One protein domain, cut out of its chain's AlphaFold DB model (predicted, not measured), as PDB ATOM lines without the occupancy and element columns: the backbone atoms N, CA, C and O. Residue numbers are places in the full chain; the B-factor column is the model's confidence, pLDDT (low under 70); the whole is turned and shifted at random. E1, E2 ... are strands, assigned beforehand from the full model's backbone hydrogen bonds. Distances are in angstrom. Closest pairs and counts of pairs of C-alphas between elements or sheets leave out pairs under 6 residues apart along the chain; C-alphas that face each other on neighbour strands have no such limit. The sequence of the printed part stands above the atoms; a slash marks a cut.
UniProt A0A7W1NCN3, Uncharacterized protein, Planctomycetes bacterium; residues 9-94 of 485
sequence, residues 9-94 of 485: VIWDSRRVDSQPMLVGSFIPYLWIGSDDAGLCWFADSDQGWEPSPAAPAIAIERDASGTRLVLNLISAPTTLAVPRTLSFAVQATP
ATOM      1  N   VAL A   9       9.394 -38.235 -17.432       93.44
ATOM      2  CA  VAL A   9       9.855 -37.324 -18.494       93.44
ATOM      3  C   VAL A   9       9.510 -37.899 -19.868       93.44
ATOM      4  O   VAL A   9      10.130 -38.854 -20.335       93.44
ATOM      5  N   ILE A  10       8.542 -37.290 -20.552       94.38
ATOM      6  CA  ILE A  10       8.090 -37.727 -21.884       94.38
ATOM      7  C   ILE A  10       8.816 -36.993 -23.019       94.38
ATOM      8  O   ILE A  10       8.943 -37.520 -24.131       94.38
ATOM      9  N   TRP A  11       9.347 -35.804 -22.738       94.88
ATOM     10  CA  TRP A  11      10.208 -35.034 -23.631       94.88
ATOM     11  C   TRP A  11      11.121 -34.113 -22.817       94.88
ATOM     12  O   TRP A  11      10.723 -33.636 -21.758       94.88
ATOM     13  N   ASP A  12      12.325 -33.843 -23.318       95.19
ATOM     14  CA  ASP A  12      13.196 -32.817 -22.756       95.19
ATOM     15  C   ASP A  12      13.992 -32.091 -23.842       95.19
ATOM     16  O   ASP A  12      14.170 -32.596 -24.955       95.19
ATOM     17  N   SER A  13      14.460 -30.894 -23.502       95.56
ATOM     18  CA  SER A  13      15.101 -29.971 -24.428       95.56
ATOM     19  C   SER A  13      16.401 -30.492 -25.025       95.56
ATOM     20  O   SER A  13      16.778 -30.012 -26.082       95.56
ATOM     21  N   ARG A  14      17.071 -31.499 -24.451       93.94
ATOM     22  CA  ARG A  14      18.301 -32.074 -25.043       93.94
ATOM     23  C   ARG A  14      18.025 -32.872 -26.320       93.94
ATOM     24  O   ARG A  14      18.963 -33.233 -27.015       93.94
ATOM     25  N   ARG A  15      16.750 -33.153 -26.625       92.31
ATOM     26  CA  ARG A  15      16.318 -33.799 -27.875       92.31
ATOM     27  C   ARG A  15      16.239 -32.845 -29.067       92.31
ATOM     28  O   ARG A  15      15.946 -33.301 -30.165       92.31
ATOM     29  N   VAL A  16      16.392 -31.540 -28.853       90.50
ATOM     30  CA  VAL A  16      16.447 -30.576 -29.957       90.50
ATOM     31  C   VAL A  16      17.863 -30.587 -30.514       90.50
ATOM     32  O   VAL A  16      18.811 -30.274 -29.796       90.50
ATOM     33  N   ASP A  17      18.008 -30.963 -31.776       84.31
ATOM     34  CA  ASP A  17      19.313 -31.013 -32.427       84.31
ATOM     35  C   ASP A  17      19.887 -29.606 -32.647       84.31
ATOM     36  O   ASP A  17      19.156 -28.616 -32.722       84.31
ATOM     37  N   SER A  18      21.213 -29.525 -32.775       82.25
ATOM     38  CA  SER A  18      21.933 -28.314 -33.198       82.25
ATOM     39  C   SER A  18      21.651 -27.062 -32.355       82.25
ATOM     40  O   SER A  18      21.622 -25.950 -32.880       82.25
ATOM     41  N   GLN A  19      21.464 -27.221 -31.042       86.50
ATOM     42  CA  GLN A  19      21.339 -26.080 -30.136       86.50
ATOM     43  C   GLN A  19      22.658 -25.292 -30.072       86.50
ATOM     44  O   GLN A  19      23.678 -25.863 -29.690       86.50
ATOM     45  N   PRO A  20      22.651 -23.984 -30.378       91.06
ATOM     46  CA  PRO A  20      23.839 -23.134 -30.321       91.06
ATOM     47  C   PRO A  20      24.277 -22.758 -28.893       91.06
ATOM     48  O   PRO A  20      25.228 -22.000 -28.730       91.06
ATOM     49  N   MET A  21      23.598 -23.256 -27.854       94.31
ATOM     50  CA  MET A  21      23.938 -22.964 -26.460       94.31
ATOM     51  C   MET A  21      25.313 -23.548 -26.097       94.31
ATOM     52  O   MET A  21      25.594 -24.715 -26.362       94.31
ATOM     53  N   LEU A  22      26.161 -22.758 -25.432       94.06
ATOM     54  CA  LEU A  22      27.480 -23.202 -24.961       94.06
ATOM     55  C   LEU A  22      27.404 -24.049 -23.686       94.06
ATOM     56  O   LEU A  22      28.289 -24.871 -23.432       94.06
ATOM     57  N   VAL A  23      26.392 -23.807 -22.849       94.00
ATOM     58  CA  VAL A  23      26.143 -24.549 -21.605       94.00
ATOM     59  C   VAL A  23      24.651 -24.818 -21.473       94.00
ATOM     60  O   VAL A  23      23.840 -23.918 -21.673       94.00
ATOM     61  N   GLY A  24      24.304 -26.039 -21.069       94.06
ATOM     62  CA  GLY A  24      22.919 -26.468 -20.901       94.06
ATOM     63  C   GLY A  24      22.248 -26.800 -22.229       94.06
ATOM     64  O   GLY A  24      22.902 -27.114 -23.216       94.06
ATOM     65  N   SER A  25      20.920 -26.779 -22.218       95.81
ATOM     66  CA  SER A  25      20.095 -27.150 -23.371       95.81
ATOM     67  C   SER A  25      18.889 -26.218 -23.497       95.81
ATOM     68  O   SER A  25      17.749 -26.674 -23.605       95.81
ATOM     69  N   PHE A  26      19.094 -24.921 -23.284       96.31
ATOM     70  CA  PHE A  26      18.008 -23.956 -23.379       96.31
ATOM     71  C   PHE A  26      17.487 -23.892 -24.817       96.31
ATOM     72  O   PHE A  26      18.258 -23.834 -25.770       96.31
ATOM     73  N   ILE A  27      16.164 -23.853 -24.955       95.88
ATOM     74  CA  ILE A  27      15.499 -23.489 -26.203       95.88
ATOM     75  C   ILE A  27      14.592 -22.289 -25.925       95.88
ATOM     76  O   ILE A  27      14.049 -22.191 -24.826       95.88
ATOM     77  N   PRO A  28      14.394 -21.379 -26.889       96.06
ATOM     78  CA  PRO A  28      13.725 -20.105 -26.632       96.06
ATOM     79  C   PRO A  28      12.201 -20.181 -26.682       96.06
ATOM     80  O   PRO A  28      11.519 -19.202 -26.379       96.06
ATOM     81  N   TYR A  29      11.660 -21.312 -27.126       95.75
ATOM     82  CA  TYR A  29      10.248 -21.471 -27.419       95.75
ATOM     83  C   TYR A  29       9.829 -22.926 -27.266       95.75
ATOM     84  O   TYR A  29      10.507 -23.837 -27.740       95.75
ATOM     85  N   LEU A  30       8.672 -23.128 -26.650       94.50
ATOM     86  CA  LEU A  30       8.001 -24.413 -26.585       94.50
ATOM     87  C   LEU A  30       6.495 -24.180 -26.598       94.50
ATOM     88  O   LEU A  30       5.996 -23.356 -25.835       94.50
ATOM     89  N   TRP A  31       5.770 -24.943 -27.411       93.81
ATOM     90  CA  TRP A  31       4.312 -25.010 -27.358       93.81
ATOM     91  C   TRP A  31       3.848 -26.401 -26.940       93.81
ATOM     92  O   TRP A  31       4.390 -27.412 -27.393       93.81
ATOM     93  N   ILE A  32       2.837 -26.439 -26.076       91.69
ATOM     94  CA  ILE A  32       2.180 -27.659 -25.614       91.69
ATOM     95  C   ILE A  32       0.672 -27.446 -25.734       91.69
ATOM     96  O   ILE A  32       0.132 -26.495 -25.167       91.69
ATOM     97  N   GLY A  33      -0.013 -28.341 -26.439       90.56
ATOM     98  CA  GLY A  33      -1.457 -28.248 -26.622       90.56
ATOM     99  C   GLY A  33      -2.082 -29.485 -27.254       90.56
ATOM    100  O   GLY A  33      -1.435 -30.526 -27.408       90.56
ATOM    101  N   SER A  34      -3.362 -29.344 -27.584       87.19
ATOM    102  CA  SER A  34      -4.176 -30.272 -28.371       87.19
ATOM    103  C   SER A  34      -4.506 -29.654 -29.736       87.19
ATOM    104  O   SER A  34      -4.007 -28.579 -30.058       87.19
ATOM    105  N   ASP A  35      -5.379 -30.300 -30.515       86.44
ATOM    106  CA  ASP A  35      -5.850 -29.760 -31.802       86.44
ATOM    107  C   ASP A  35      -6.686 -28.473 -31.661       86.44
ATOM    108  O   ASP A  35      -6.945 -27.789 -32.650       86.44
ATOM    109  N   ASP A  36      -7.148 -28.154 -30.447       87.88
ATOM    110  CA  ASP A  36      -8.094 -27.059 -30.209       87.88
ATOM    111  C   ASP A  36      -7.425 -25.824 -29.598       87.88
ATOM    112  O   ASP A  36      -7.809 -24.693 -29.891       87.88
ATOM    113  N   ALA A  37      -6.443 -26.030 -28.717       91.06
ATOM    114  CA  ALA A  37      -5.803 -24.964 -27.958       91.06
ATOM    115  C   ALA A  37      -4.476 -25.428 -27.353       91.06
ATOM    116  O   ALA A  37      -4.196 -26.622 -27.227       91.06
ATOM    117  N   GLY A  38      -3.672 -24.474 -26.899       92.88
ATOM    118  CA  GLY A  38      -2.455 -24.770 -26.161       92.88
ATOM    119  C   GLY A  38      -1.871 -23.557 -25.461       92.88
ATOM    120  O   GLY A  38      -2.446 -22.470 -25.448       92.88
ATOM    121  N   LEU A  39      -0.701 -23.761 -24.870       93.94
ATOM    122  CA  LEU A  39       0.095 -22.736 -24.212       93.94
ATOM    123  C   LEU A  39       1.504 -22.794 -24.784       93.94
ATOM    124  O   LEU A  39       2.111 -23.865 -24.840       93.94
ATOM    125  N   CYS A  40       2.041 -21.644 -25.186       94.94
ATOM    126  CA  CYS A  40       3.473 -21.520 -25.391       94.94
ATOM    127  C   CYS A  40       4.147 -20.844 -24.215       94.94
ATOM    128  O   CYS A  40       3.617 -19.893 -23.641       94.94
ATOM    129  N   TRP A  41       5.361 -21.290 -23.944       97.06
ATOM    130  CA  TRP A  41       6.346 -20.578 -23.158       97.06
ATOM    131  C   TRP A  41       7.445 -20.076 -24.099       97.06
ATOM    132  O   TRP A  41       7.821 -20.780 -25.040       97.06
ATOM    133  N   PHE A  42       7.943 -18.861 -23.870       97.75
ATOM    134  CA  PHE A  42       9.082 -18.328 -24.615       97.75
ATOM    135  C   PHE A  42       9.925 -17.351 -23.797       97.75
ATOM    136  O   PHE A  42       9.421 -16.678 -22.893       97.75
ATOM    137  N   ALA A  43      11.207 -17.258 -24.142       97.81
ATOM    138  CA  ALA A  43      12.176 -16.373 -23.510       97.81
ATOM    139  C   ALA A  43      13.323 -16.035 -24.474       97.81
ATOM    140  O   ALA A  43      13.595 -16.771 -25.421       97.81
ATOM    141  N   ASP A  44      14.013 -14.924 -24.215       97.06
ATOM    142  CA  ASP A  44      15.183 -14.524 -25.004       97.06
ATOM    143  C   ASP A  44      16.414 -15.378 -24.672       97.06
ATOM    144  O   ASP A  44      17.231 -15.639 -25.553       97.06
ATOM    145  N   SER A  45      16.585 -15.801 -23.420       96.69
ATOM    146  CA  SER A  45      17.764 -16.547 -22.971       96.69
ATOM    147  C   SER A  45      17.517 -17.259 -21.639       96.69
ATOM    148  O   SER A  45      16.504 -17.044 -20.967       96.69
ATOM    149  N   ASP A  46      18.493 -18.069 -21.242       96.19
ATOM    150  CA  ASP A  46      18.665 -18.631 -19.903       96.19
ATOM    151  C   ASP A  46      19.433 -17.685 -18.956       96.19
ATOM    152  O   ASP A  46      19.924 -18.111 -17.910       96.19
ATOM    153  N   GLN A  47      19.559 -16.391 -19.276       95.25
ATOM    154  CA  GLN A  47      20.250 -15.452 -18.394       95.25
ATOM    155  C   GLN A  47      19.556 -15.396 -17.025       95.25
ATOM    156  O   GLN A  47      18.337 -15.258 -16.917       95.25
ATOM    157  N   GLY A  48      20.351 -15.519 -15.960       93.44
ATOM    158  CA  GLY A  48      19.855 -15.635 -14.588       93.44
ATOM    159  C   GLY A  48      19.584 -17.077 -14.144       93.44
ATOM    160  O   GLY A  48      19.441 -17.312 -12.943       93.44
ATOM    161  N   TRP A  49      19.593 -18.050 -15.054       94.81
ATOM    162  CA  TRP A  49      19.513 -19.471 -14.724       94.81
ATOM    163  C   TRP A  49      20.895 -19.992 -14.309       94.81
ATOM    164  O   TRP A  49      21.910 -19.305 -14.438       94.81
ATOM    165  N   GLU A  50      20.934 -21.214 -13.791       93.75
ATOM    166  CA  GLU A  50      22.155 -21.998 -13.640       93.75
ATOM    167  C   GLU A  50      22.060 -23.251 -14.526       93.75
ATOM    168  O   GLU A  50      21.618 -24.310 -14.054       93.75
ATOM    169  N   PRO A  51      22.390 -23.132 -15.826       93.12
ATOM    170  CA  PRO A  51      22.329 -24.250 -16.754       93.12
ATOM    171  C   PRO A  51      23.407 -25.292 -16.433       93.12
ATOM    172  O   PRO A  51      24.516 -24.971 -16.016       93.12
ATOM    173  N   SER A  52      23.099 -26.567 -16.670       89.81
ATOM    174  CA  SER A  52      24.042 -27.676 -16.498       89.81
ATOM    175  C   SER A  52      23.871 -28.688 -17.629       89.81
ATOM    176  O   SER A  52      22.736 -28.972 -17.999       89.81
ATOM    177  N   PRO A  53      24.945 -29.304 -18.153       86.25
ATOM    178  CA  PRO A  53      24.818 -30.429 -19.082       86.25
ATOM    179  C   PRO A  53      24.151 -31.668 -18.457       86.25
ATOM    180  O   PRO A  53      23.646 -32.532 -19.173       86.25
ATOM    181  N   ALA A  54      24.153 -31.779 -17.122       90.19
ATOM    182  CA  ALA A  54      23.640 -32.950 -16.413       90.19
ATOM    183  C   ALA A  54      22.102 -33.027 -16.379       90.19
ATOM    184  O   ALA A  54      21.549 -34.114 -16.212       90.19
ATOM    185  N   ALA A  55      21.407 -31.900 -16.557       93.75
ATOM    186  CA  ALA A  55      19.949 -31.828 -16.539       93.75
ATOM    187  C   ALA A  55      19.438 -30.974 -17.712       93.75
ATOM    188  O   ALA A  55      20.098 -30.015 -18.107       93.75
ATOM    189  N   PRO A  56      18.278 -31.304 -18.299       95.94
ATOM    190  CA  PRO A  56      17.720 -30.493 -19.372       95.94
ATOM    191  C   PRO A  56      17.245 -29.145 -18.828       95.94
ATOM    192  O   PRO A  56      16.651 -29.096 -17.756       95.94
ATOM    193  N   ALA A  57      17.416 -28.063 -19.586       96.75
ATOM    194  CA  ALA A  57      16.846 -26.766 -19.219       96.75
ATOM    195  C   ALA A  57      15.309 -26.822 -19.133       96.75
ATOM    196  O   ALA A  57      14.710 -26.222 -18.241       96.75
ATOM    197  N   ILE A  58      14.670 -27.567 -20.040       96.75
ATOM    198  CA  ILE A  58      13.215 -27.676 -20.134       96.75
ATOM    199  C   ILE A  58      12.819 -29.145 -20.280       96.75
ATOM    200  O   ILE A  58      13.399 -29.876 -21.081       96.75
ATOM    201  N   ALA A  59      11.807 -29.575 -19.535       96.19
ATOM    202  CA  ALA A  59      11.233 -30.908 -19.649       96.19
ATOM    203  C   ALA A  59       9.706 -30.859 -19.660       96.19
ATOM    204  O   ALA A  59       9.079 -29.944 -19.125       96.19
ATOM    205  N   ILE A  60       9.106 -31.873 -20.271       95.31
ATOM    206  CA  ILE A  60       7.683 -32.161 -20.165       95.31
ATOM    207  C   ILE A  60       7.560 -33.474 -19.410       95.31
ATOM    208  O   ILE A  60       8.055 -34.513 -19.859       95.31
ATOM    209  N   GLU A  61       6.892 -33.408 -18.269       94.94
ATOM    210  CA  GLU A  61       6.644 -34.546 -17.395       94.94
ATOM    211  C   GLU A  61       5.163 -34.900 -17.388       94.94
ATOM    212  O   GLU A  61       4.308 -34.019 -17.486       94.94
ATOM    213  N   ARG A  62       4.853 -36.185 -17.245       93.62
ATOM    214  CA  ARG A  62       3.490 -36.674 -17.064       93.62
ATOM    215  C   ARG A  62       3.407 -37.568 -15.841       93.62
ATOM    216  O   ARG A  62       4.275 -38.405 -15.622       93.62
ATOM    217  N   ASP A  63       2.354 -37.399 -15.062       91.12
ATOM    218  CA  ASP A  63       1.992 -38.302 -13.975       91.12
ATOM    219  C   ASP A  63       0.463 -38.374 -13.824       91.12
ATOM    220  O   ASP A  63      -0.287 -37.808 -14.625       91.12
ATOM    221  N   ALA A  64      -0.006 -39.058 -12.777       89.12
ATOM    222  CA  ALA A  64      -1.428 -39.208 -12.476       89.12
ATOM    223  C   ALA A  64      -2.181 -37.877 -12.248       89.12
ATOM    224  O   ALA A  64      -3.406 -37.852 -12.359       89.12
ATOM    225  N   SER A  65      -1.480 -36.784 -11.926       88.81
ATOM    226  CA  SER A  65      -2.056 -35.444 -11.746       88.81
ATOM    227  C   SER A  65      -2.139 -34.634 -13.043       88.81
ATOM    228  O   SER A  65      -2.904 -33.671 -13.107       88.81
ATOM    229  N   GLY A  66      -1.394 -35.020 -14.085       88.69
ATOM    230  CA  GLY A  66      -1.452 -34.389 -15.401       88.69
ATOM    231  C   GLY A  66      -0.094 -34.233 -16.083       88.69
ATOM    232  O   GLY A  66       0.880 -34.909 -15.760       88.69
ATOM    233  N   THR A  67      -0.045 -33.342 -17.078       89.25
ATOM    234  CA  THR A  67       1.186 -32.987 -17.803       89.25
ATOM    235  C   THR A  67       1.728 -31.657 -17.283       89.25
ATOM    236  O   THR A  67       0.986 -30.679 -17.191       89.25
ATOM    237  N   ARG A  68       3.019 -31.616 -16.949       92.31
ATOM    238  CA  ARG A  68       3.715 -30.470 -16.354       92.31
ATOM    239  C   ARG A  68       4.836 -30.007 -17.286       92.31
ATOM    240  O   ARG A  68       5.638 -30.819 -17.743       92.31
ATOM    241  N   LEU A  69       4.902 -28.700 -17.537       94.06
ATOM    242  CA  LEU A  69       6.089 -28.050 -18.093       94.06
ATOM    243  C   LEU A  69       7.044 -27.737 -16.941       94.06
ATOM    244  O   LEU A  69       6.682 -27.003 -16.022       94.06
ATOM    245  N   VAL A  70       8.252 -28.285 -16.995       95.56
ATOM    246  CA  VAL A  70       9.291 -28.103 -15.980       95.56
ATOM    247  C   VAL A  70      10.413 -27.254 -16.564       95.56
ATOM    248  O   VAL A  70      10.983 -27.596 -17.598       95.56
ATOM    249  N   LEU A  71      10.729 -26.150 -15.886       96.44
ATOM    250  CA  LEU A  71      11.859 -25.277 -16.197       96.44
ATOM    251  C   LEU A  71      12.919 -25.472 -15.108       96.44
ATOM    252  O   LEU A  71      12.702 -25.090 -13.957       96.44
ATOM    253  N   ASN A  72      14.060 -26.067 -15.450       96.31
ATOM    254  CA  ASN A  72      15.148 -26.314 -14.501       96.31
ATOM    255  C   ASN A  72      16.032 -25.067 -14.361       96.31
ATOM    256  O   ASN A  72      17.161 -25.010 -14.848       96.31
ATOM    257  N   LEU A  73      15.493 -24.059 -13.668       95.25
ATOM    258  CA  LEU A  73      16.132 -22.753 -13.465       95.25
ATOM    259  C   LEU A  73      17.491 -22.856 -12.760       95.25
ATOM    260  O   LEU A  73      18.380 -22.052 -13.018       95.25
ATOM    261  N   ILE A  74      17.645 -23.832 -11.861       93.88
ATOM    262  CA  ILE A  74      18.897 -24.135 -11.162       93.88
ATOM    263  C   ILE A  74      19.148 -25.634 -11.301       93.88
ATOM    264  O   ILE A  74      18.532 -26.440 -10.606       93.88
ATOM    265  N   SER A  75      20.028 -26.003 -12.229       91.81
ATOM    266  CA  SER A  75      20.273 -27.401 -12.610       91.81
ATOM    267  C   SER A  75      21.471 -28.043 -11.894       91.81
ATOM    268  O   SER A  75      21.783 -29.212 -12.123       91.81
ATOM    269  N   ALA A  76      22.157 -27.293 -11.028       87.94
ATOM    270  CA  ALA A  76      23.261 -27.758 -10.193       87.94
ATOM    271  C   ALA A  76      23.237 -27.039  -8.827       87.94
ATOM    272  O   ALA A  76      22.684 -25.940  -8.742       87.94
ATOM    273  N   PRO A  77      23.805 -27.625  -7.752       90.19
ATOM    274  CA  PRO A  77      23.907 -26.953  -6.457       90.19
ATOM    275  C   PRO A  77      24.615 -25.599  -6.574       90.19
ATOM    276  O   PRO A  77      25.798 -25.542  -6.903       90.19
ATOM    277  N   THR A  78      23.891 -24.522  -6.265       89.12
ATOM    278  CA  THR A  78      24.358 -23.148  -6.479       89.12
ATOM    279  C   THR A  78      23.976 -22.244  -5.323       89.12
ATOM    280  O   THR A  78      22.836 -22.241  -4.861       89.12
ATOM    281  N   THR A  79      24.929 -21.422  -4.888       91.25
ATOM    282  CA  THR A  79      24.690 -20.358  -3.912       91.25
ATOM    283  C   THR A  79      24.184 -19.106  -4.624       91.25
ATOM    284  O   THR A  79      24.885 -18.513  -5.443       91.25
ATOM    285  N   LEU A  80      22.975 -18.661  -4.283       90.44
ATOM    286  CA  LEU A  80      22.400 -17.419  -4.800       90.44
ATOM    287  C   LEU A  80      22.879 -16.227  -3.961       90.44
ATOM    288  O   LEU A  80      22.248 -15.852  -2.978       90.44
ATOM    289  N   ALA A  81      24.021 -15.650  -4.337       90.25
ATOM    290  CA  ALA A  81      24.623 -14.523  -3.616       90.25
ATOM    291  C   ALA A  81      23.999 -13.155  -3.956       90.25
ATOM    292  O   ALA A  81      24.155 -12.202  -3.196       90.25
ATOM    293  N   VAL A  82      23.310 -13.047  -5.096       89.44
ATOM    294  CA  VAL A  82      22.692 -11.808  -5.593       89.44
ATOM    295  C   VAL A  82      21.300 -12.091  -6.167       89.44
ATOM    296  O   VAL A  82      21.063 -13.211  -6.638       89.44
ATOM    297  N   PRO A  83      20.374 -11.106  -6.161       92.31
ATOM    298  CA  PRO A  83      19.108 -11.222  -6.875       92.31
ATOM    299  C   PRO A  83      19.335 -11.545  -8.353       92.31
ATOM    300  O   PRO A  83      20.246 -11.004  -8.981       92.31
ATOM    301  N   ARG A  84      18.490 -12.412  -8.910       91.44
ATOM    302  CA  ARG A  84      18.505 -12.765 -10.331       91.44
ATOM    303  C   ARG A  84      17.174 -12.379 -10.965       91.44
ATOM    304  O   ARG A  84      16.123 -12.554 -10.349       91.44
ATOM    305  N   THR A  85      17.228 -11.879 -12.191       94.00
ATOM    306  CA  THR A  85      16.039 -11.571 -12.989       94.00
ATOM    307  C   THR A  85      15.827 -12.690 -13.989       94.00
ATOM    308  O   THR A  85      16.748 -13.039 -14.720       94.00
ATOM    309  N   LEU A  86      14.615 -13.235 -14.017       94.50
ATOM    310  CA  LEU A  86      14.188 -14.230 -14.993       94.50
ATOM    311  C   LEU A  86      13.105 -13.597 -15.860       94.50
ATOM    312  O   LEU A  86      12.112 -13.094 -15.332       94.50
ATOM    313  N   SER A  87      13.292 -13.634 -17.175       95.62
ATOM    314  CA  SER A  87      12.378 -13.017 -18.136       95.62
ATOM    315  C   SER A  87      11.847 -14.070 -19.093       95.62
ATOM    316  O   SER A  87      12.591 -14.630 -19.892       95.62
ATOM    317  N   PHE A  88      10.548 -14.330 -19.019       97.19
ATOM    318  CA  PHE A  88       9.840 -15.206 -19.944       97.19
ATOM    319  C   PHE A  88       8.387 -14.757 -20.065       97.19
ATOM    320  O   PHE A  88       7.899 -13.945 -19.277       97.19
ATOM    321  N   ALA A  89       7.687 -15.302 -21.049       97.19
ATOM    322  CA  ALA A  89       6.265 -15.089 -21.227       97.19
ATOM    323  C   ALA A  89       5.550 -16.407 -21.513       97.19
ATOM    324  O   ALA A  89       6.132 -17.368 -22.018       97.19
ATOM    325  N   VAL A  90       4.264 -16.422 -21.177       96.19
ATOM    326  CA  VAL A  90       3.339 -17.498 -21.517       96.19
ATOM    327  C   VAL A  90       2.211 -16.893 -22.338       96.19
ATOM    328  O   VAL A  90       1.688 -15.836 -21.985       96.19
ATOM    329  N   GLN A  91       1.842 -17.541 -23.438       95.94
ATOM    330  CA  GLN A  91       0.758 -17.091 -24.306       95.94
ATOM    331  C   GLN A  91      -0.105 -18.282 -24.721       95.94
ATOM    332  O   GLN A  91       0.405 -19.320 -25.136       95.94
ATOM    333  N   ALA A  92      -1.421 -18.130 -24.584       95.38
ATOM    334  CA  ALA A  92      -2.380 -19.132 -25.020       95.38
ATOM    335  C   ALA A  92      -2.626 -19.054 -26.528       95.38
ATOM    336  O   ALA A  92      -2.521 -17.982 -27.132       95.38
ATOM    337  N   THR A  93      -2.993 -20.192 -27.110       94.88
ATOM    338  CA  THR A  93      -3.580 -20.261 -28.446       94.88
ATOM    339  C   THR A  93      -5.038 -20.714 -28.371       94.88
ATOM    340  O   THR A  93      -5.357 -21.533 -27.503       94.88
ATOM    341  N   PRO A  94      -5.927 -20.198 -29.241       95.19
ATOM    342  CA  PRO A  94      -5.662 -19.261 -30.343       95.19
ATOM    343  C   PRO A  94      -5.241 -17.855 -29.882       95.19
ATOM    344  O   PRO A  94      -5.724 -17.346 -28.875       95.19
TER     345      PRO A  94
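This is residues 9 to 94 of the 485 residues of an uncharacterized protein of Planctomycetes bacterium (UniProt A0A7W1NCN3). With little regular structure, two small antiparallel sheets, E1-E4-E5 and E2-E3-E6, lie towards one end of the domain, and long loops make up the other end. The printed part has 86 residues, 31 of them in strands E1 to E6, in chain order, with no named helix: all strand. It is compact, with a radius of gyration of the C-alphas of 13.7 A and spans of 43 by 30 by 23 A.

E4, residues 58 to 63, is 16.6 A long; E5, residues 66 to 71, 16.2 A. E1, residues 9 to 12, begins at C-alpha 9 (9.855, -37.324, -18.494). E2 is residues 29 to 33, E3 38 to 42, and E6 89 to 93, ending at C-alpha 93 (-3.580, -20.261, -28.446).

Within hydrogen-bond range are N 10 and O 60 of E1 and E4, 2.9 A, and N 61 and O 68 of the hairpin E4 and E5, 2.9 A. So are N 30 and O 41 of the hairpin E2 and E3, 3.0 A, and N 40 and O 91 of E3 and E6, 2.8 A. E2 and E5 are near each other, with 5 pairs of C-alphas within 10 A.

The C-alphas farthest apart, of Asp 35 and Ala 81, are 44.2 A apart. The printed part has no cut; the links E1 to E2, E3 to E4 and E5 to E6 are long. No printed residue is under 70 in pLDDT.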